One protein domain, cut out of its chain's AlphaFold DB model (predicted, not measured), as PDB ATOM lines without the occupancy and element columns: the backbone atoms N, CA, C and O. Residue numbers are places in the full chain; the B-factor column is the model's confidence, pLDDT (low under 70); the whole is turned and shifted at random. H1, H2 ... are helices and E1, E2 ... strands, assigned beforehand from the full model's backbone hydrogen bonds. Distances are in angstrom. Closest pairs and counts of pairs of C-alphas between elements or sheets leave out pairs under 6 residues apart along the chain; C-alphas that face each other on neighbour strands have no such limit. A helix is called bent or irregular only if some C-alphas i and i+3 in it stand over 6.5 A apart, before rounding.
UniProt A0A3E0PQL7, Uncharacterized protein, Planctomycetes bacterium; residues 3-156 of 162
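Overview. This is residues 3 to 156 of the 162 residues of an uncharacterized protein of Planctomycetes bacterium (UniProt A0A3E0PQL7). A twisted four-stranded sheet, E1 to E4, has the long helix H1 over one face; on the side away from H1 stands a second, smaller four-stranded sheet, E6 to E9, which meets the first at only a few places. From between E7 and E8 the chain runs out into H2 and back through H3, and these two helices form a head at the end far from H1, along the longest axis. The printed part has 154 residues with three named helices and nine named strands, in the order E1 E2 E3 E4 H1 E5 E6 E7 H2 H3 E8 E9; the sheets run E1 E2 E3 E4 and E6 E7 E8 E9, both antiparallel, and the class is mixed, helices and strands. It is only just compact, close to loose, with a radius of gyration of the C-alphas of 17.5 A and spans of 52 by 39 by 25 A.

Arrangement. E1, residues 12 to 16, E2, residues 22 to 28, E3, residues 31 to 37, and E4, residues 43 to 50, form a meander, each strand the antiparallel neighbour of the one before. This sheet is twisted, with E1 and E4 as edge strands. N 13 and O 25 are 2.8 A apart between E1 and E2, N 28 and O 31 2.8 A between E2 and E3, and N 34 and O 47 2.9 A between E3 and E4, each within hydrogen-bond range. H1, residues 69 to 85, is on this sheet, making two layers, helix on one face of a sheet, at a height over the sheet of 9.6 A. It lies over E2 and only just over E3, on which 3 of its C-alphas fall, and runs along the strands, at 26 degrees to E2 on the local plane. The closest C-alphas of H1 and E2 are those of Ile 79 and Ile 25, 7.3 A apart. E5, residues 93 to 95, pairs with no named strand, but residues 3 to 4 pair antiparallel with its residues 93 to 94. It runs on into E6, residues 98 to 100, across a break of 2 residues, at 80 degrees. E6 and E7, residues 105 to 108, are a hairpin, with N 100 and O 105 2.8 A apart. E7 has E8, residues 145 to 149, as its antiparallel neighbour, with N 148 and O 106 2.7 A apart. E8 and E9, residues 152 to 155, are a hairpin, with N 155 and O 145 2.8 A apart. Between the two sheets, the closest C-alphas of E4 and E6 are those of Phe 43 and Phe 98, 6.3 A apart. H2, residues 112 to 119, and H3, residues 128 to 142, only just touch, with 3 pairs of C-alphas within 8 A, the closest being those of Phe 114 and Ile 136 at 6.8 A. They run opposite ways at a steep tilt of 64 degrees, and H3 touches H2 with residues 132 to 136 alone. H1 is apart from both. In H1 and H2 every O i to N i+4 pair is within hydrogen-bond range, in H3 9 of 11.

Along the chain. E1 begins at C-alpha 12, (98.463, 131.429, 140.707). From first to last C-alpha, E2 and E3 each measure 18.7 A and E4 21.1 A. H1 measures 24.3 A, from C-alpha 69 at (97.118, 144.799, 150.929) to C-alpha 85. H3 measures 20.2 A and is irregular, but only just: C-alphas 130 and 133 are 6.7 A apart. E9 ends at C-alpha 155, (101.405, 131.428, 127.230).

Size, cuts and confidence. The two C-alphas farthest apart are those of Glu 85 and Glu 126, 53.9 A. The printed part has no cut. The link from E4 to H1, residues 51 to 68, is long. The mean pLDDT of the printed part is 92.3, and residues 56 to 65 are under 70.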
ATOM      1  N   ASN A   3     103.143 123.759 128.976       98.00
ATOM      2  CA  ASN A   3     104.010 124.157 130.073       98.00
ATOM      3  C   ASN A   3     103.359 125.310 130.831       98.00
ATOM      4  O   ASN A   3     102.791 126.213 130.224       98.00
ATOM      5  N   VAL A   4     103.422 125.256 132.156       97.94
ATOM      6  CA  VAL A   4     102.906 126.304 133.035       97.94
ATOM      7  C   VAL A   4     103.959 126.605 134.084       97.94
ATOM      8  O   VAL A   4     104.523 125.692 134.696       97.94
ATOM      9  N   GLN A   5     104.209 127.891 134.296       97.25
ATOM     10  CA  GLN A   5     105.117 128.385 135.319       97.25
ATOM     11  C   GLN A   5     104.394 129.394 136.207       97.25
ATOM     12  O   GLN A   5     103.454 130.066 135.775       97.25
ATOM     13  N   SER A   6     104.825 129.481 137.462       95.38
ATOM     14  CA  SER A   6     104.436 130.580 138.339       95.38
ATOM     15  C   SER A   6     104.965 131.894 137.794       95.38
ATOM     16  O   SER A   6     106.035 131.934 137.186       95.38
ATOM     17  N   HIS A   7     104.266 132.985 138.088       90.31
ATOM     18  CA  HIS A   7     104.800 134.304 137.805       90.31
ATOM     19  C   HIS A   7     104.343 135.323 138.868       90.31
ATOM     20  O   HIS A   7     103.167 135.330 139.230       90.31
ATOM     21  N   PRO A   8     105.240 136.204 139.368       83.00
ATOM     22  CA  PRO A   8     104.999 137.001 140.582       83.00
ATOM     23  C   PRO A   8     103.801 137.953 140.538       83.00
ATOM     24  O   PRO A   8     103.309 138.365 141.582       83.00
ATOM     25  N   MET A   9     103.372 138.354 139.339       81.50
ATOM     26  CA  MET A   9     102.268 139.304 139.149       81.50
ATOM     27  C   MET A   9     100.895 138.647 138.950       81.50
ATOM     28  O   MET A   9      99.931 139.367 138.698       81.50
ATOM     29  N   TYR A  10     100.793 137.316 139.007       84.38
ATOM     30  CA  TYR A  10      99.543 136.614 138.713       84.38
ATOM     31  C   TYR A  10      99.048 135.789 139.894       84.38
ATOM     32  O   TYR A  10      99.809 135.369 140.762       84.38
ATOM     33  N   ASP A  11      97.741 135.545 139.903       84.88
ATOM     34  CA  ASP A  11      97.019 134.995 141.051       84.88
ATOM     35  C   ASP A  11      97.139 133.464 141.183       84.88
ATOM     36  O   ASP A  11      96.259 132.820 141.767       84.88
ATOM     37  N   TYR A  12      98.199 132.862 140.632       93.38
ATOM     38  CA  TYR A  12      98.463 131.429 140.707       93.38
ATOM     39  C   TYR A  12      99.961 131.104 140.807       93.38
ATOM     40  O   TYR A  12     100.826 131.826 140.316       93.38
ATOM     41  N   VAL A  13     100.248 129.950 141.404       96.19
ATOM     42  CA  VAL A  13     101.555 129.295 141.428       96.19
ATOM     43  C   VAL A  13     101.436 127.880 140.870       96.19
ATOM     44  O   VAL A  13     100.423 127.201 141.059       96.19
ATOM     45  N   ALA A  14     102.479 127.431 140.181       97.94
ATOM     46  CA  ALA A  14     102.604 126.106 139.594       97.94
ATOM     47  C   ALA A  14     103.804 125.360 140.197       97.94
ATOM     48  O   ALA A  14     104.842 125.944 140.514       97.94
ATOM     49  N   GLY A  15     103.651 124.057 140.412       98.25
ATOM     50  CA  GLY A  15     104.671 123.255 141.078       98.25
ATOM     51  C   GLY A  15     104.263 121.804 141.259       98.25
ATOM     52  O   GLY A  15     103.327 121.324 140.623       98.25
ATOM     53  N   LYS A  16     104.967 121.077 142.126       98.56
ATOM     54  CA  LYS A  16     104.621 119.683 142.453       98.56
ATOM     55  C   LYS A  16     104.427 119.491 143.949       98.56
ATOM     56  O   LYS A  16     105.122 120.130 144.732       98.56
ATOM     57  N   ASN A  17     103.514 118.601 144.324       97.69
ATOM     58  CA  ASN A  17     103.322 118.167 145.712       97.69
ATOM     59  C   ASN A  17     104.349 117.093 146.136       97.69
ATOM     60  O   ASN A  17     105.220 116.701 145.351       97.69
ATOM     61  N   ASP A  18     104.232 116.596 147.372       96.75
ATOM     62  CA  ASP A  18     105.077 115.536 147.949       96.75
ATOM     63  C   ASP A  18     105.147 114.245 147.113       96.75
ATOM     64  O   ASP A  18     106.176 113.568 147.068       96.75
ATOM     65  N   SER A  19     104.062 113.945 146.406       95.75
ATOM     66  CA  SER A  19     103.868 112.772 145.561       95.75
ATOM     67  C   SER A  19     104.398 112.986 144.138       95.75
ATOM     68  O   SER A  19     104.295 112.097 143.293       95.75
ATOM     69  N   GLY A  20     104.971 114.161 143.849       96.94
ATOM     70  CA  GLY A  20     105.499 114.527 142.536       96.94
ATOM     71  C   GLY A  20     104.422 114.860 141.500       96.94
ATOM     72  O   GLY A  20     104.739 114.969 140.314       96.94
ATOM     73  N   GLN A  21     103.169 115.026 141.920       98.00
ATOM     74  CA  GLN A  21     102.059 115.372 141.038       98.00
ATOM     75  C   GLN A  21     102.109 116.857 140.671       98.00
ATOM     76  O   GLN A  21     102.254 117.689 141.576       98.00
ATOM     77  N   PRO A  22     101.961 117.220 139.382       98.62
ATOM     78  CA  PRO A  22     101.751 118.604 138.991       98.62
ATOM     79  C   PRO A  22     100.555 119.187 139.738       98.62
ATOM     80  O   PRO A  22      99.527 118.533 139.922       98.62
ATOM     81  N   THR A  23     100.722 120.408 140.221       98.56
ATOM     82  CA  THR A  23      99.760 121.095 141.073       98.56
ATOM     83  C   THR A  23      99.752 122.575 140.716       98.56
ATOM     84  O   THR A  23     100.813 123.181 140.550       98.56
ATOM     85  N   MET A  24      98.562 123.164 140.630       98.19
ATOM     86  CA  MET A  24      98.387 124.616 140.551       98.19
ATOM     87  C   MET A  24      97.596 125.100 141.759       98.19
ATOM     88  O   MET A  24      96.570 124.508 142.089       98.19
ATOM     89  N   ILE A  25      98.047 126.174 142.400       97.75
ATOM     90  CA  ILE A  25      97.364 126.791 143.542       97.75
ATOM     91  C   ILE A  25      97.158 128.266 143.231       97.75
ATOM     92  O   ILE A  25      98.089 128.930 142.800       97.75
ATOM     93  N   GLY A  26      95.966 128.803 143.458       95.00
ATOM     94  CA  GLY A  26      95.722 130.219 143.198       95.00
ATOM     95  C   GLY A  26      94.338 130.691 143.605       95.00
ATOM     96  O   GLY A  26      93.497 129.906 144.051       95.00
ATOM     97  N   LEU A  27      94.092 131.988 143.462       92.56
ATOM     98  CA  LEU A  27      92.821 132.598 143.828       92.56
ATOM     99  C   LEU A  27      91.804 132.494 142.688       92.56
ATOM    100  O   LEU A  27      92.028 132.958 141.575       92.56
ATOM    101  N   ARG A  28      90.615 132.002 143.026       91.31
ATOM    102  CA  ARG A  28      89.375 132.216 142.281       91.31
ATOM    103  C   ARG A  28      88.289 132.618 143.268       91.31
ATOM    104  O   ARG A  28      87.515 131.788 143.743       91.31
ATOM    105  N   TYR A  29      88.265 133.903 143.621       88.62
ATOM    106  CA  TYR A  29      87.404 134.421 144.686       88.62
ATOM    107  C   TYR A  29      85.936 133.966 144.510       88.62
ATOM    108  O   TYR A  29      85.388 134.103 143.412       88.62
ATOM    109  N   PRO A  30      85.286 133.422 145.562       91.62
ATOM    110  CA  PRO A  30      85.696 133.424 146.972       91.62
ATOM    111  C   PRO A  30      86.501 132.189 147.417       91.62
ATOM    112  O   PRO A  30      86.493 131.858 148.601       91.62
ATOM    113  N   TYR A  31      87.168 131.480 146.509       93.88
ATOM    114  CA  TYR A  31      87.944 130.279 146.811       93.88
ATOM    115  C   TYR A  31      89.431 130.468 146.519       93.88
ATOM    116  O   TYR A  31      89.810 131.102 145.540       93.88
ATOM    117  N   VAL A  32      90.275 129.854 147.339       95.38
ATOM    118  CA  VAL A  32      91.578 129.378 146.882       95.38
ATOM    119  C   VAL A  32      91.331 128.020 146.227       95.38
ATOM    120  O   VAL A  32      90.642 127.162 146.795       95.38
ATOM    121  N   CYS A  33      91.853 127.840 145.024       97.31
ATOM    122  CA  CYS A  33      91.762 126.616 144.245       97.31
ATOM    123  C   CYS A  33      93.106 125.896 144.280       97.31
ATOM    124  O   CYS A  33      94.143 126.529 144.116       97.31
ATOM    125  N   CYS A  34      93.072 124.578 144.449       98.06
ATOM    126  CA  CYS A  34      94.205 123.688 144.239       98.06
ATOM    127  C   CYS A  34      93.803 122.660 143.181       98.06
ATOM    128  O   CYS A  34      92.942 121.814 143.439       98.06
ATOM    129  N   LEU A  35      94.394 122.749 141.995       98.50
ATOM    130  CA  LEU A  35      94.187 121.803 140.903       98.50
ATOM    131  C   LEU A  35      95.281 120.746 140.956       98.50
ATOM    132  O   LEU A  35      96.464 121.085 140.976       98.50
ATOM    133  N   LEU A  36      94.879 119.482 140.989       98.44
ATOM    134  CA  LEU A  36      95.771 118.334 141.044       98.44
ATOM    135  C   LEU A  36      95.701 117.576 139.726       98.44
ATOM    136  O   LEU A  36      94.618 117.303 139.201       98.44
ATOM    137  N   PHE A  37      96.873 117.215 139.227       98.62
ATOM    138  CA  PHE A  37      97.046 116.460 137.998       98.62
ATOM    139  C   PHE A  37      97.788 115.159 138.306       98.62
ATOM    140  O   PHE A  37      98.507 115.051 139.300       98.62
ATOM    141  N   ASP A  38      97.622 114.142 137.472       98.25
ATOM    142  CA  ASP A  38      98.442 112.943 137.574       98.25
ATOM    143  C   ASP A  38      99.858 113.182 137.025       98.25
ATOM    144  O   ASP A  38     100.206 114.262 136.546       98.25
ATOM    145  N   VAL A  39     100.712 112.161 137.100       96.75
ATOM    146  CA  VAL A  39     102.107 112.254 136.642       96.75
ATOM    147  C   VAL A  39     102.250 112.490 135.133       96.75
ATOM    148  O   VAL A  39     103.314 112.925 134.697       96.75
ATOM    149  N   SER A  40     101.207 112.215 134.343       97.62
ATOM    150  CA  SER A  40     101.136 112.542 132.912       97.62
ATOM    151  C   SER A  40     100.596 113.944 132.639       97.62
ATOM    152  O   SER A  40     100.577 114.364 131.484       97.62
ATOM    153  N   GLY A  41     100.187 114.676 133.676       98.06
ATOM    154  CA  GLY A  41      99.625 116.011 133.551       98.06
ATOM    155  C   GLY A  41      98.119 116.027 133.292       98.06
ATOM    156  O   GLY A  41      97.565 117.099 133.065       98.06
ATOM    157  N   THR A  42      97.429 114.887 133.331       98.56
ATOM    158  CA  THR A  42      95.972 114.840 133.169       98.56
ATOM    159  C   THR A  42      95.296 115.331 134.445       98.56
ATOM    160  O   THR A  42      95.690 114.962 135.550       98.56
ATOM    161  N   PHE A  43      94.277 116.180 134.308       98.56
ATOM    162  CA  PHE A  43      93.529 116.705 135.449       98.56
ATOM    163  C   PHE A  43      92.833 115.580 136.232       98.56
ATOM    164  O   PHE A  43      92.147 114.744 135.646       98.56
ATOM    165  N   VAL A  44      92.994 115.587 137.559       98.31
ATOM    166  CA  VAL A  44      92.415 114.586 138.470       98.31
ATOM    167  C   VAL A  44      91.315 115.203 139.321       98.31
ATOM    168  O   VAL A  44      90.201 114.684 139.356       98.31
ATOM    169  N   GLU A  45      91.614 116.297 140.024       98.00
ATOM    170  CA  GLU A  45      90.647 116.930 140.918       98.00
ATOM    171  C   GLU A  45      90.937 118.410 141.179       98.00
ATOM    172  O   GLU A  45      92.074 118.880 141.106       98.00
ATOM    173  N   ALA A  46      89.883 119.138 141.550       98.19
ATOM    174  CA  ALA A  46      89.968 120.491 142.074       98.19
ATOM    175  C   ALA A  46      89.537 120.484 143.542       98.19
ATOM    176  O   ALA A  46      88.399 120.146 143.873       98.19
ATOM    177  N   ARG A  47      90.439 120.897 144.428       98.12
ATOM    178  CA  ARG A  47      90.133 121.146 145.837       98.12
ATOM    179  C   ARG A  47      89.899 122.636 146.028       98.12
ATOM    180  O   ARG A  47      90.655 123.456 145.512       98.12
ATOM    181  N   LEU A  48      88.864 122.988 146.786       97.31
ATOM    182  CA  LEU A  48      88.464 124.375 147.020       97.31
ATOM    183  C   LEU A  48      88.506 124.687 148.514       97.31
ATOM    184  O   LEU A  48      87.923 123.962 149.321       97.31
ATOM    185  N   ARG A  49      89.149 125.795 148.886       96.81
ATOM    186  CA  ARG A  49      89.086 126.359 150.240       96.81
ATOM    187  C   ARG A  49      88.474 127.739 150.182       96.81
ATOM    188  O   ARG A  49      88.979 128.619 149.497       96.81
ATOM    189  N   ARG A  50      87.380 127.938 150.911       93.81
ATOM    190  CA  ARG A  50      86.711 129.237 150.958       93.81
ATOM    191  C   ARG A  50      87.594 130.263 151.668       93.81
ATOM    192  O   ARG A  50      88.114 129.994 152.749       93.81
ATOM    193  N   VAL A  51      87.718 131.442 151.074       91.56
ATOM    194  CA  VAL A  51      88.267 132.638 151.710       91.56
ATOM    195  C   VAL A  51      87.190 133.188 152.646       91.56
ATOM    196  O   VAL A  51      86.065 133.465 152.223       91.56
ATOM    197  N   LEU A  52      87.496 133.276 153.942       88.50
ATOM    198  CA  LEU A  52      86.512 133.632 154.979       88.50
ATOM    199  C   LEU A  52      86.436 135.137 155.264       88.50
ATOM    200  O   LEU A  52      85.600 135.574 156.053       88.50
ATOM    201  N   TRP A  53      87.298 135.929 154.637       86.38
ATOM    202  CA  TRP A  53      87.311 137.380 154.745       86.38
ATOM    203  C   TRP A  53      86.884 138.013 153.416       86.38
ATOM    204  O   TRP A  53      87.280 137.539 152.350       86.38
ATOM    205  N   PRO A  54      86.066 139.075 153.456       82.25
ATOM    206  CA  PRO A  54      85.666 139.772 152.246       82.25
ATOM    207  C   PRO A  54      86.852 140.536 151.648       82.25
ATOM    208  O   PRO A  54      87.650 141.119 152.382       82.25
ATOM    209  N   ALA A  55      86.926 140.589 150.320       80.25
ATOM    210  CA  ALA A  55      87.746 141.575 149.624       80.25
ATOM    211  C   ALA A  55      87.071 142.953 149.741       80.25
ATOM    212  O   ALA A  55      85.895 143.086 149.394       80.25
ATOM    213  N   ARG A  56      87.769 143.974 150.262       69.44
ATOM    214  CA  ARG A  56      87.165 145.300 150.513       69.44
ATOM    215  C   ARG A  56      86.932 146.121 149.245       69.44
ATOM    216  O   ARG A  56      86.068 146.992 149.252       69.44
ATOM    217  N   ALA A  57      87.668 145.837 148.172       61.97
ATOM    218  CA  ALA A  57      87.535 146.503 146.884       61.97
ATOM    219  C   ALA A  57      87.574 145.465 145.755       61.97
ATOM    220  O   ALA A  57      88.637 145.036 145.321       61.97
ATOM    221  N   VAL A  58      86.397 145.055 145.284       57.59
ATOM    222  CA  VAL A  58      86.260 144.470 143.949       57.59
ATOM    223  C   VAL A  58      85.902 145.634 143.038       57.59
ATOM    224  O   VAL A  58      84.840 146.228 143.214       57.59
ATOM    225  N   ARG A  59      86.775 146.014 142.100       54.06
ATOM    226  CA  ARG A  59      86.361 146.955 141.052       54.06
ATOM    227  C   ARG A  59      85.216 146.315 140.266       54.06
ATOM    228  O   ARG A  59      85.377 145.223 139.726       54.06
ATOM    229  N   GLU A  60      84.062 146.977 140.214       46.44
ATOM    230  CA  GLU A  60      82.976 146.563 139.325       46.44
ATOM    231  C   GLU A  60      83.448 146.694 137.866       46.44
ATOM    232  O   GLU A  60      83.907 147.756 137.449       46.44
ATOM    233  N   GLY A  61      83.342 145.609 137.091       46.25
ATOM    234  CA  GLY A  61      83.495 145.639 135.631       46.25
ATOM    235  C   GLY A  61      84.882 145.332 135.049       46.25
ATOM    236  O   GLY A  61      85.059 145.524 133.849       46.25
ATOM    237  N   GLY A  62      85.849 144.841 135.836       48.53
ATOM    238  CA  GLY A  62      87.164 144.391 135.339       48.53
ATOM    239  C   GLY A  62      87.558 142.992 135.839       48.53
ATOM    240  O   GLY A  62      86.800 142.398 136.612       48.53
ATOM    241  N   PRO A  63      88.732 142.446 135.443       53.47
ATOM    242  CA  PRO A  63      89.310 141.301 136.149       53.47
ATOM    243  C   PRO A  63      89.351 141.626 137.647       53.47
ATOM    244  O   PRO A  63      89.551 142.785 138.017       53.47
ATOM    245  N   PHE A  64      89.095 140.637 138.508       57.22
ATOM    246  CA  PHE A  64      89.027 140.815 139.963       57.22
ATOM    247  C   PHE A  64      90.421 141.135 140.533       57.22
ATOM    248  O   PHE A  64      91.011 140.317 141.226       57.22
ATOM    249  N   VAL A  65      90.958 142.319 140.241       62.06
ATOM    250  CA  VAL A  65      92.191 142.815 140.844       62.06
ATOM    251  C   VAL A  65      91.825 143.306 142.233       62.06
ATOM    252  O   VAL A  65      91.187 144.349 142.401       62.06
ATOM    253  N   ILE A  66      92.173 142.508 143.237       71.50
ATOM    254  CA  ILE A  66      91.941 142.856 144.635       71.50
ATOM    255  C   ILE A  66      93.151 143.662 145.112       71.50
ATOM    256  O   ILE A  66      94.136 143.111 145.598       71.50
ATOM    257  N   GLU A  67      93.075 144.984 144.956       73.06
ATOM    258  CA  GLU A  67      94.102 145.954 145.377       73.06
ATOM    259  C   GLU A  67      94.032 146.251 146.895       73.06
ATOM    260  O   GLU A  67      94.137 147.397 147.325       73.06
ATOM    261  N   ASP A  68      93.791 145.232 147.724       84.19
ATOM    262  CA  ASP A  68      93.707 145.354 149.185       84.19
ATOM    263  C   ASP A  68      94.914 144.647 149.828       84.19
ATOM    264  O   ASP A  68      94.936 143.415 149.864       84.19
ATOM    265  N   PRO A  69      95.920 145.390 150.333       85.94
ATOM    266  CA  PRO A  69      97.118 144.799 150.929       85.94
ATOM    267  C   PRO A  69      96.813 143.839 152.085       85.94
ATOM    268  O   PRO A  69      97.394 142.759 152.147       85.94
ATOM    269  N   ASP A  70      95.839 144.169 152.946       88.69
ATOM    270  CA  ASP A  70      95.449 143.301 154.065       88.69
ATOM    271  C   ASP A  70      94.857 141.980 153.551       88.69
ATOM    272  O   ASP A  70      95.041 140.916 154.150       88.69
ATOM    273  N   PHE A  71      94.100 142.041 152.452       88.88
ATOM    274  CA  PHE A  71      93.556 140.856 151.795       88.88
ATOM    275  C   PHE A  71      94.670 140.012 151.175       88.88
ATOM    276  O   PHE A  71      94.668 138.795 151.367       88.88
ATOM    277  N   GLN A  72      95.603 140.646 150.462       87.94
ATOM    278  CA  GLN A  72      96.719 139.980 149.791       87.94
ATOM    279  C   GLN A  72      97.636 139.271 150.793       87.94
ATOM    280  O   GLN A  72      97.950 138.098 150.600       87.94
ATOM    281  N   ASP A  73      97.962 139.901 151.924       89.94
ATOM    282  CA  ASP A  73      98.773 139.283 152.980       89.94
ATOM    283  C   ASP A  73      98.091 138.044 153.586       89.94
ATOM    284  O   ASP A  73      98.714 136.997 153.812       89.94
ATOM    285  N   ARG A  74      96.777 138.126 153.832       91.88
ATOM    286  CA  ARG A  74      95.991 136.995 154.351       91.88
ATOM    287  C   ARG A  74      95.846 135.878 153.327       91.88
ATOM    288  O   ARG A  74      95.938 134.708 153.694       91.88
ATOM    289  N   LEU A  75      95.618 136.228 152.063       91.06
ATOM    290  CA  LEU A  75      95.563 135.277 150.959       91.06
ATOM    291  C   LEU A  75      96.902 134.558 150.806       91.06
ATOM    292  O   LEU A  75      96.917 133.330 150.774       91.06
ATOM    293  N   GLY A  76      98.009 135.302 150.787       91.88
ATOM    294  CA  GLY A  76      99.359 134.750 150.740       91.88
ATOM    295  C   GLY A  76      99.607 133.792 151.900       91.88
ATOM    296  O   GLY A  76     100.046 132.670 151.683       91.88
ATOM    297  N   SER A  77      99.205 134.163 153.118       92.94
ATOM    298  CA  SER A  77      99.294 133.275 154.287       92.94
ATOM    299  C   SER A  77      98.473 131.988 154.120       92.94
ATOM    300  O   SER A  77      98.937 130.908 154.484       92.94
ATOM    301  N   GLN A  78      97.262 132.077 153.557       93.69
ATOM    302  CA  GLN A  78      96.410 130.914 153.286       93.69
ATOM    303  C   GLN A  78      96.991 130.008 152.192       93.69
ATOM    304  O   GLN A  78      96.918 128.784 152.321       93.69
ATOM    305  N   ILE A  79      97.560 130.591 151.133       93.88
ATOM    306  CA  ILE A  79      98.241 129.858 150.062       93.88
ATOM    307  C   ILE A  79      99.486 129.169 150.622       93.88
ATOM    308  O   ILE A  79      99.616 127.968 150.431       93.88
ATOM    309  N   THR A  80     100.338 129.869 151.377       94.44
ATOM    310  CA  THR A  80     101.536 129.290 152.011       94.44
ATOM    311  C   THR A  80     101.178 128.123 152.923       94.44
ATOM    312  O   THR A  80     101.748 127.049 152.777       94.44
ATOM    313  N   ALA A  81     100.179 128.282 153.796       95.06
ATOM    314  CA  ALA A  81      99.738 127.196 154.668       95.06
ATOM    315  C   ALA A  81      99.270 125.968 153.868       95.06
ATOM    316  O   ALA A  81      99.597 124.836 154.215       95.06
ATOM    317  N   TRP A  82      98.535 126.174 152.772       95.88
ATOM    318  CA  TRP A  82      98.093 125.062 151.934       95.88
ATOM    319  C   TRP A  82      99.244 124.430 151.137       95.88
ATOM    320  O   TRP A  82      99.301 123.208 151.008       95.88
ATOM    321  N   SER A  83     100.182 125.237 150.648       96.38
ATOM    322  CA  SER A  83     101.412 124.764 150.016       96.38
ATOM    323  C   SER A  83     102.217 123.882 150.971       96.38
ATOM    324  O   SER A  83     102.615 122.783 150.586       96.38
ATOM    325  N   ASP A  84     102.379 124.297 152.229       97.31
ATOM    326  CA  ASP A  84     103.083 123.525 153.257       97.31
ATOM    327  C   ASP A  84     102.397 122.179 153.531       97.31
ATOM    328  O   ASP A  84     103.061 121.142 153.584       97.31
ATOM    329  N   GLU A  85     101.064 122.162 153.636       97.06
ATOM    330  CA  GLU A  85     100.282 120.930 153.819       97.06
ATOM    331  C   GLU A  85     100.463 119.917 152.677       97.06
ATOM    332  O   GLU A  85     100.361 118.711 152.900       97.06
ATOM    333  N   LEU A  86     100.719 120.392 151.457       96.69
ATOM    334  CA  LEU A  86     100.945 119.561 150.268       96.69
ATOM    335  C   LEU A  86     102.431 119.234 150.041       96.69
ATOM    336  O   LEU A  86     102.765 118.583 149.047       96.69
ATOM    337  N   ALA A  87     103.323 119.734 150.905       97.50
ATOM    338  CA  ALA A  87     104.763 119.842 150.661       97.50
ATOM    339  C   ALA A  87     105.078 120.369 149.244       97.50
ATOM    340  O   ALA A  87     105.966 119.868 148.545       97.50
ATOM    341  N   PHE A  88     104.295 121.357 148.812       98.06
ATOM    342  CA  PHE A  88     104.353 121.941 147.485       98.06
ATOM    343  C   PHE A  88     105.707 122.606 147.246       98.06
ATOM    344  O   PHE A  88     106.222 123.356 148.077       98.06
ATOM    345  N   ARG A  89     106.278 122.343 146.073       98.06
ATOM    346  CA  ARG A  89     107.496 122.984 145.588       98.06
ATOM    347  C   ARG A  89     107.215 123.635 144.256       98.06
ATOM    348  O   ARG A  89     106.897 122.945 143.285       98.06
ATOM    349  N   GLU A  90     107.363 124.950 144.240       97.75
ATOM    350  CA  GLU A  90     107.241 125.761 143.041       97.75
ATOM    351  C   GLU A  90     108.273 125.333 141.993       97.75
ATOM    352  O   GLU A  90     109.464 125.218 142.289       97.75
ATOM    353  N   GLN A  91     107.797 125.041 140.785       97.62
ATOM    354  CA  GLN A  91     108.612 124.708 139.616       97.62
ATOM    355  C   GLN A  91     107.722 124.635 138.367       97.62
ATOM    356  O   GLN A  91     106.523 124.374 138.492       97.62
ATOM    357  N   PRO A  92     108.295 124.766 137.157       97.94
ATOM    358  CA  PRO A  92     107.564 124.508 135.925       97.94
ATOM    359  C   PRO A  92     106.910 123.123 135.919       97.94
ATOM    360  O   PRO A  92     107.515 122.122 136.327       97.94
ATOM    361  N   ILE A  93     105.681 123.062 135.419       98.44
ATOM    362  CA  ILE A  93     104.940 121.817 135.220       98.44
ATOM    363  C   ILE A  93     104.495 121.667 133.775       98.44
ATOM    364  O   ILE A  93     104.345 122.651 133.056       98.44
ATOM    365  N   SER A  94     104.234 120.423 133.385       98.31
ATOM    366  CA  SER A  94     103.577 120.108 132.124       98.31
ATOM    367  C   SER A  94     102.239 119.438 132.415       98.31
ATOM    368  O   SER A  94     102.192 118.463 133.167       98.31
ATOM    369  N   ILE A  95     101.167 119.976 131.840       98.38
ATOM    370  CA  ILE A  95      99.795 119.490 132.023       98.38
ATOM    371  C   ILE A  95      99.112 119.254 130.677       98.38
ATOM    372  O   ILE A  95      99.504 119.814 129.651       98.38
ATOM    373  N   ASP A  96      98.100 118.397 130.653       98.38
ATOM    374  CA  ASP A  96      97.231 118.219 129.495       98.38
ATOM    375  C   ASP A  96      96.110 119.270 129.480       98.38
ATOM    376  O   ASP A  96      95.911 120.012 130.447       98.38
ATOM    377  N   ARG A  97      95.370 119.341 128.369       97.69
ATOM    378  CA  ARG A  97      94.176 120.184 128.259       97.69
ATOM    379  C   ARG A  97      93.205 119.826 129.382       97.69
ATOM    380  O   ARG A  97      92.872 118.659 129.578       97.69
ATOM    381  N   PHE A  98      92.681 120.836 130.059       98.12
ATOM    382  CA  PHE A  98      91.591 120.664 131.013       98.12
ATOM    383  C   PHE A  98      90.648 121.863 130.960       98.12
ATOM    384  O   PHE A  98      91.021 122.947 130.511       98.12
ATOM    385  N   SER A  99      89.415 121.659 131.414       97.00
ATOM    386  CA  SER A  99      88.402 122.708 131.474       97.00
ATOM    387  C   SER A  99      87.502 122.487 132.683       97.00
ATOM    388  O   SER A  99      86.971 121.395 132.875       97.00
ATOM    389  N   LEU A 100      87.342 123.534 133.489       96.88
ATOM    390  CA  LEU A 100      86.423 123.633 134.621       96.88
ATOM    391  C   LEU A 100      85.587 124.912 134.445       96.88
ATOM    392  O   LEU A 100      85.878 125.937 135.080       96.88
ATOM    393  N   PRO A 101      84.576 124.895 133.553       92.81
ATOM    394  CA  PRO A 101      83.788 126.078 133.208       92.81
ATOM    395  C   PRO A 101      83.127 126.746 134.418       92.81
ATOM    396  O   PRO A 101      83.047 127.969 134.479       92.81
ATOM    397  N   GLU A 102      82.715 125.962 135.413       92.50
ATOM    398  CA  GLU A 102      82.049 126.424 136.636       92.50
ATOM    399  C   GLU A 102      82.964 127.285 137.515       92.50
ATOM    400  O   GLU A 102      82.485 128.083 138.322       92.50
ATOM    401  N   LEU A 103      84.280 127.128 137.362       91.62
ATOM    402  CA  LEU A 103      85.296 127.903 138.070       91.62
ATOM    403  C   LEU A 103      85.983 128.933 137.163       91.62
ATOM    404  O   LEU A 103      86.805 129.707 137.651       91.62
ATOM    405  N   SER A 104      85.655 128.962 135.867       92.50
ATOM    406  CA  SER A 104      86.400 129.707 134.844       92.50
ATOM    407  C   SER A 104      87.900 129.383 134.863       92.50
ATOM    408  O   SER A 104      88.731 130.290 134.766       92.50
ATOM    409  N   LEU A 105      88.229 128.095 135.023       95.56
ATOM    410  CA  LEU A 105      89.598 127.577 135.002       95.56
ATOM    411  C   LEU A 105      89.783 126.619 133.821       95.56
ATOM    412  O   LEU A 105      88.875 125.856 133.495       95.56
ATOM    413  N   GLY A 106      90.947 126.622 133.187       97.06
ATOM    414  CA  GLY A 106      91.236 125.713 132.078       97.06
ATOM    415  C   GLY A 106      92.521 126.075 131.359       97.06
ATOM    416  O   GLY A 106      93.073 127.141 131.595       97.06
ATOM    417  N   ILE A 107      92.987 125.209 130.470       98.06
ATOM    418  CA  ILE A 107      94.075 125.534 129.547       98.06
ATOM    419  C   ILE A 107      93.753 124.968 128.176       98.06
ATOM    420  O   ILE A 107      93.322 123.819 128.069       98.06
ATOM    421  N   GLU A 108      93.938 125.768 127.130       97.31
ATOM    422  CA  GLU A 108      93.599 125.404 125.758       97.31
ATOM    423  C   GLU A 108      94.685 125.826 124.770       97.31
ATOM    424  O   GLU A 108      95.488 126.715 125.033       97.31
ATOM    425  N   HIS A 109      94.699 125.197 123.594       96.25
ATOM    426  CA  HIS A 109      95.642 125.535 122.525       96.25
ATOM    427  C   HIS A 109      95.361 126.879 121.866       96.25
ATOM    428  O   HIS A 109      96.189 127.349 121.097       96.25
ATOM    429  N   MET A 110      94.180 127.454 122.071       95.38
ATOM    430  CA  MET A 110      93.704 128.539 121.235       95.38
ATOM    431  C   MET A 110      92.851 129.517 122.043       95.38
ATOM    432  O   MET A 110      92.025 129.087 122.849       95.38
ATOM    433  N   PRO A 111      93.002 130.829 121.809       94.69
ATOM    434  CA  PRO A 111      92.077 131.826 122.316       94.69
ATOM    435  C   PRO A 111      90.642 131.567 121.853       94.69
ATOM    436  O   PRO A 111      90.393 131.160 120.715       94.69
ATOM    437  N   ARG A 112      89.665 131.892 122.706       92.00
ATOM    438  CA  ARG A 112      88.238 131.677 122.401       92.00
ATOM    439  C   ARG A 112      87.776 132.405 121.139       92.00
ATOM    440  O   ARG A 112      86.928 131.887 120.420       92.00
ATOM    441  N   HIS A 113      88.327 133.586 120.860       93.12
ATOM    442  CA  HIS A 113      87.976 134.358 119.667       93.12
ATOM    443  C   HIS A 113      88.488 133.699 118.375       93.12
ATOM    444  O   HIS A 113      87.780 133.720 117.374       93.12
ATOM    445  N   PHE A 114      89.648 133.034 118.404       96.38
ATOM    446  CA  PHE A 114      90.119 132.215 117.284       96.38
ATOM    447  C   PHE A 114      89.278 130.945 117.117       96.38
ATOM    448  O   PHE A 114      88.926 130.589 115.992       96.38
ATOM    449  N   GLU A 115      88.879 130.278 118.208       94.38
ATOM    450  CA  GLU A 115      87.952 129.142 118.107       94.38
ATOM    451  C   GLU A 115      86.598 129.556 117.513       94.38
ATOM    452  O   GLU A 115      86.038 128.831 116.687       94.38
ATOM    453  N   HIS A 116      86.072 130.713 117.924       96.00
ATOM    454  CA  HIS A 116      84.820 131.252 117.406       96.00
ATOM    455  C   HIS A 116      84.933 131.577 115.913       96.00
ATOM    456  O   HIS A 116      84.098 131.115 115.140       96.00
ATOM    457  N   PHE A 117      86.008 132.248 115.491       97.62
ATOM    458  CA  PHE A 117      86.303 132.493 114.078       97.62
ATOM    459  C   PHE A 117      86.336 131.205 113.250       97.62
ATOM    460  O   PHE A 117      85.704 131.129 112.202       97.62
ATOM    461  N   ARG A 118      87.000 130.146 113.732       95.94
ATOM    462  CA  ARG A 118      87.052 128.865 113.001       95.94
ATOM    463  C   ARG A 118      85.681 128.212 112.826       95.94
ATOM    464  O   ARG A 118      85.502 127.451 111.880       95.94
ATOM    465  N   ARG A 119      84.748 128.450 113.752       97.00
ATOM    466  CA  ARG A 119      83.384 127.902 113.694       97.00
ATOM    467  C   ARG A 119      82.452 128.781 112.861       97.00
ATOM    468  O   ARG A 119      81.625 128.232 112.142       97.00
ATOM    469  N   ASN A 120      82.611 130.101 112.947       97.31
ATOM    470  CA  ASN A 120      81.722 131.094 112.348       97.31
ATOM    471  C   ASN A 120      82.529 132.215 111.656       97.31
ATOM    472  O   ASN A 120      82.498 133.357 112.112       97.31
ATOM    473  N   PRO A 121      83.277 131.935 110.575       97.00
ATOM    474  CA  PRO A 121      84.103 132.959 109.924       97.00
ATOM    475  C   PRO A 121      83.263 134.103 109.333       97.00
ATOM    476  O   PRO A 121      83.712 135.246 109.314       97.00
ATOM    477  N   ASP A 122      82.023 133.812 108.925       97.94
ATOM    478  CA  ASP A 122      81.083 134.790 108.360       97.94
ATOM    479  C   ASP A 122      80.597 135.835 109.385       97.94
ATOM    480  O   ASP A 122      80.073 136.875 108.990       97.94
ATOM    481  N   ASP A 123      80.801 135.597 110.689       97.94
ATOM    482  CA  ASP A 123      80.487 136.565 111.754       97.94
ATOM    483  C   ASP A 123      81.551 137.674 111.881       97.94
ATOM    484  O   ASP A 123      81.373 138.626 112.645       97.94
ATOM    485  N   TYR A 124      82.669 137.550 111.161       97.56
ATOM    486  CA  TYR A 124      83.824 138.443 111.237       97.56
ATOM    487  C   TYR A 124      83.952 139.324 109.995       97.56
ATOM    488  O   TYR A 124      83.363 139.055 108.948       97.56
ATOM    489  N   THR A 125      84.740 140.394 110.110       97.88
ATOM    490  CA  THR A 125      84.982 141.316 108.996       97.88
ATOM    491  C   THR A 125      85.793 140.653 107.876       97.88
ATOM    492  O   THR A 125      86.519 139.689 108.102       97.88
ATOM    493  N   GLU A 126      85.728 141.189 106.652       97.81
ATOM    494  CA  GLU A 126      86.568 140.710 105.536       97.81
ATOM    495  C   GLU A 126      88.080 140.854 105.808       97.81
ATOM    496  O   GLU A 126      88.897 140.184 105.173       97.81
ATOM    497  N   GLU A 127      88.457 141.770 106.703       97.56
ATOM    498  CA  GLU A 127      89.829 141.952 107.175       97.56
ATOM    499  C   GLU A 127      90.222 140.798 108.104       97.56
ATOM    500  O   GLU A 127      91.148 140.055 107.784       97.56
ATOM    501  N   ASP A 128      89.438 140.542 109.155       97.38
ATOM    502  CA  ASP A 128      89.650 139.409 110.067       97.38
ATOM    503  C   ASP A 128      89.680 138.070 109.313       97.38
ATOM    504  O   ASP A 128      90.564 137.247 109.532       97.38
ATOM    505  N   GLN A 129      88.760 137.858 108.364       97.44
ATOM    506  CA  GLN A 129      88.718 136.649 107.533       97.44
ATOM    507  C   GLN A 129      89.998 136.425 106.719       97.44
ATOM    508  O   GLN A 129      90.319 135.286 106.372       97.44
ATOM    509  N   ARG A 130      90.734 137.497 106.415       97.75
ATOM    510  CA  ARG A 130      91.999 137.453 105.678       97.75
ATOM    511  C   ARG A 130      93.198 137.256 106.599       97.75
ATOM    512  O   ARG A 130      94.146 136.584 106.202       97.75
ATOM    513  N   GLU A 131      93.162 137.836 107.793       97.69
ATOM    514  CA  GLU A 131      94.298 137.874 108.721       97.69
ATOM    515  C   GLU A 131      94.309 136.705 109.707       97.69
ATOM    516  O   GLU A 131      95.348 136.069 109.903       97.69
ATOM    517  N   TYR A 132      93.155 136.360 110.281       97.62
ATOM    518  CA  TYR A 132      93.054 135.358 111.343       97.62
ATOM    519  C   TYR A 132      93.600 133.985 110.948       97.62
ATOM    520  O   TYR A 132      94.227 133.365 111.802       97.62
ATOM    521  N   PRO A 133      93.431 133.477 109.708       98.00
ATOM    522  CA  PRO A 133      94.037 132.205 109.331       98.00
ATOM    523  C   PRO A 133      95.555 132.183 109.551       98.00
ATOM    524  O   PRO A 133      96.064 131.245 110.160       98.00
ATOM    525  N   ALA A 134      96.263 133.240 109.138       97.88
ATOM    526  CA  ALA A 134      97.709 133.337 109.313       97.88
ATOM    527  C   ALA A 134      98.095 133.476 110.792       97.88
ATOM    528  O   ALA A 134      99.016 132.800 111.245       97.88
ATOM    529  N   MET A 135      97.354 134.286 111.557       97.56
ATOM    530  CA  MET A 135      97.583 134.456 112.999       97.56
ATOM    531  C   MET A 135      97.354 133.157 113.782       97.56
ATOM    532  O   MET A 135      98.095 132.846 114.709       97.56
ATOM    533  N   ILE A 136      96.332 132.379 113.413       97.69
ATOM    534  CA  ILE A 136      96.034 131.080 114.026       97.69
ATOM    535  C   ILE A 136      97.138 130.074 113.705       97.69
ATOM    536  O   ILE A 136      97.570 129.342 114.596       97.69
ATOM    537  N   ASP A 137      97.586 130.025 112.451       97.75
ATOM    538  CA  ASP A 137      98.655 129.118 112.038       97.75
ATOM    539  C   ASP A 137      99.974 129.455 112.746       97.75
ATOM    540  O   ASP A 137     100.643 128.547 113.240       97.75
ATOM    541  N   GLU A 138     100.316 130.741 112.866       97.69
ATOM    542  CA  GLU A 138     101.480 131.217 113.623       97.69
ATOM    543  C   GLU A 138     101.369 130.849 115.107       97.69
ATOM    544  O   GLU A 138     102.246 130.167 115.637       97.69
ATOM    545  N   TRP A 139     100.244 131.178 115.748       97.56
ATOM    546  CA  TRP A 139      99.972 130.848 117.148       97.56
ATOM    547  C   TRP A 139     100.162 129.352 117.450       97.56
ATOM    548  O   TRP A 139     100.793 128.967 118.440       97.56
ATOM    549  N   LEU A 140      99.626 128.486 116.584       96.56
ATOM    550  CA  LEU A 140      99.751 127.037 116.729       96.56
ATOM    551  C   LEU A 140     101.173 126.544 116.439       96.56
ATOM    552  O   LEU A 140     101.644 125.631 117.120       96.56
ATOM    553  N   ALA A 141     101.856 127.119 115.446       97.25
ATOM    554  CA  ALA A 141     103.226 126.759 115.090       97.25
ATOM    555  C   ALA A 141     104.231 127.129 116.189       97.25
ATOM    556  O   ALA A 141     105.194 126.393 116.419       97.25
ATOM    557  N   GLU A 142     103.991 128.230 116.897       96.88
ATOM    558  CA  GLU A 142     104.795 128.655 118.043       96.88
ATOM    559  C   GLU A 142     104.576 127.783 119.283       96.88
ATOM    560  O   GLU A 142     105.441 127.737 120.160       96.88
ATOM    561  N   GLY A 143     103.481 127.016 119.323       96.62
ATOM    562  CA  GLY A 143     103.116 126.179 120.462       96.62
ATOM    563  C   GLY A 143     102.499 126.973 121.610       96.62
ATOM    564  O   GLY A 143     102.585 126.531 122.758       96.62
ATOM    565  N   ASN A 144     101.894 128.122 121.301       98.12
ATOM    566  CA  ASN A 144     101.268 128.994 122.283       98.12
ATOM    567  C   ASN A 144      99.978 128.371 122.838       98.12
ATOM    568  O   ASN A 144      99.358 127.476 122.245       98.12
ATOM    569  N   ALA A 145      99.565 128.843 124.006       97.94
ATOM    570  CA  ALA A 145      98.402 128.346 124.722       97.94
ATOM    571  C   ALA A 145      97.692 129.460 125.486       97.94
ATOM    572  O   ALA A 145      98.223 130.551 125.667       97.94
ATOM    573  N   VAL A 146      96.474 129.188 125.937       97.56
ATOM    574  CA  VAL A 146      95.708 130.109 126.775       97.56
ATOM    575  C   VAL A 146      95.340 129.406 128.064       97.56
ATOM    576  O   VAL A 146      94.596 128.426 128.045       97.56
ATOM    577  N   LEU A 147      95.855 129.910 129.180       97.25
ATOM    578  CA  LEU A 147      95.444 129.522 130.521       97.25
ATOM    579  C   LEU A 147      94.309 130.445 130.973       97.25
ATOM    580  O   LEU A 147      94.478 131.656 131.079       97.25
ATOM    581  N   TRP A 148      93.155 129.867 131.275       94.38
ATOM    582  CA  TRP A 148      92.040 130.560 131.905       94.38
ATOM    583  C   TRP A 148      92.173 130.434 133.412       94.38
ATOM    584  O   TRP A 148      92.118 129.334 133.964       94.38
ATOM    585  N   TRP A 149      92.323 131.567 134.083       93.06
ATOM    586  CA  TRP A 149      92.351 131.634 135.540       93.06
ATOM    587  C   TRP A 149      91.572 132.861 136.017       93.06
ATOM    588  O   TRP A 149      92.109 133.823 136.559       93.06
ATOM    589  N   GLY A 150      90.275 132.897 135.699       86.31
ATOM    590  CA  GLY A 150      89.434 134.090 135.867       86.31
ATOM    591  C   GLY A 150      89.704 135.221 134.860       86.31
ATOM    592  O   GLY A 150      88.811 136.032 134.630       86.31
ATOM    593  N   THR A 151      90.881 135.233 134.236       88.12
ATOM    594  CA  THR A 151      91.251 135.989 133.034       88.12
ATOM    595  C   THR A 151      92.016 135.070 132.080       88.12
ATOM    596  O   THR A 151      92.454 133.990 132.487       88.12
ATOM    597  N   ASP A 152      92.174 135.497 130.831       92.94
ATOM    598  CA  ASP A 152      92.969 134.789 129.835       92.94
ATOM    599  C   ASP A 152      94.442 135.199 129.977       92.94
ATOM    600  O   ASP A 152      94.775 136.382 129.881       92.94
ATOM    601  N   TYR A 153      95.311 134.219 130.217       94.62
ATOM    602  CA  TYR A 153      96.762 134.354 130.161       94.62
ATOM    603  C   TYR A 153      97.273 133.652 128.908       94.62
ATOM    604  O   TYR A 153      97.096 132.442 128.752       94.62
ATOM    605  N   TYR A 154      97.895 134.414 128.017       96.31
ATOM    606  CA  TYR A 154      98.524 133.904 126.806       96.31
ATOM    607  C   TYR A 154      99.912 133.391 127.165       96.31
ATOM    608  O   TYR A 154     100.704 134.127 127.741       96.31
ATOM    609  N   LEU A 155     100.168 132.117 126.893       97.69
ATOM    610  CA  LEU A 155     101.405 131.428 127.230       97.69
ATOM    611  C   LEU A 155     102.175 131.094 125.960       97.69
ATOM    612  O   LEU A 155     101.580 130.614 124.993       97.69
ATOM    613  N   ASP A 156     103.491 131.255 125.995       97.62
ATOM    614  CA  ASP A 156     104.378 130.651 125.009       97.62
ATOM    615  C   ASP A 156     104.539 129.135 125.254       97.62
ATOM    616  O   ASP A 156     104.058 128.560 126.239       97.62
TER     617      ASP A 156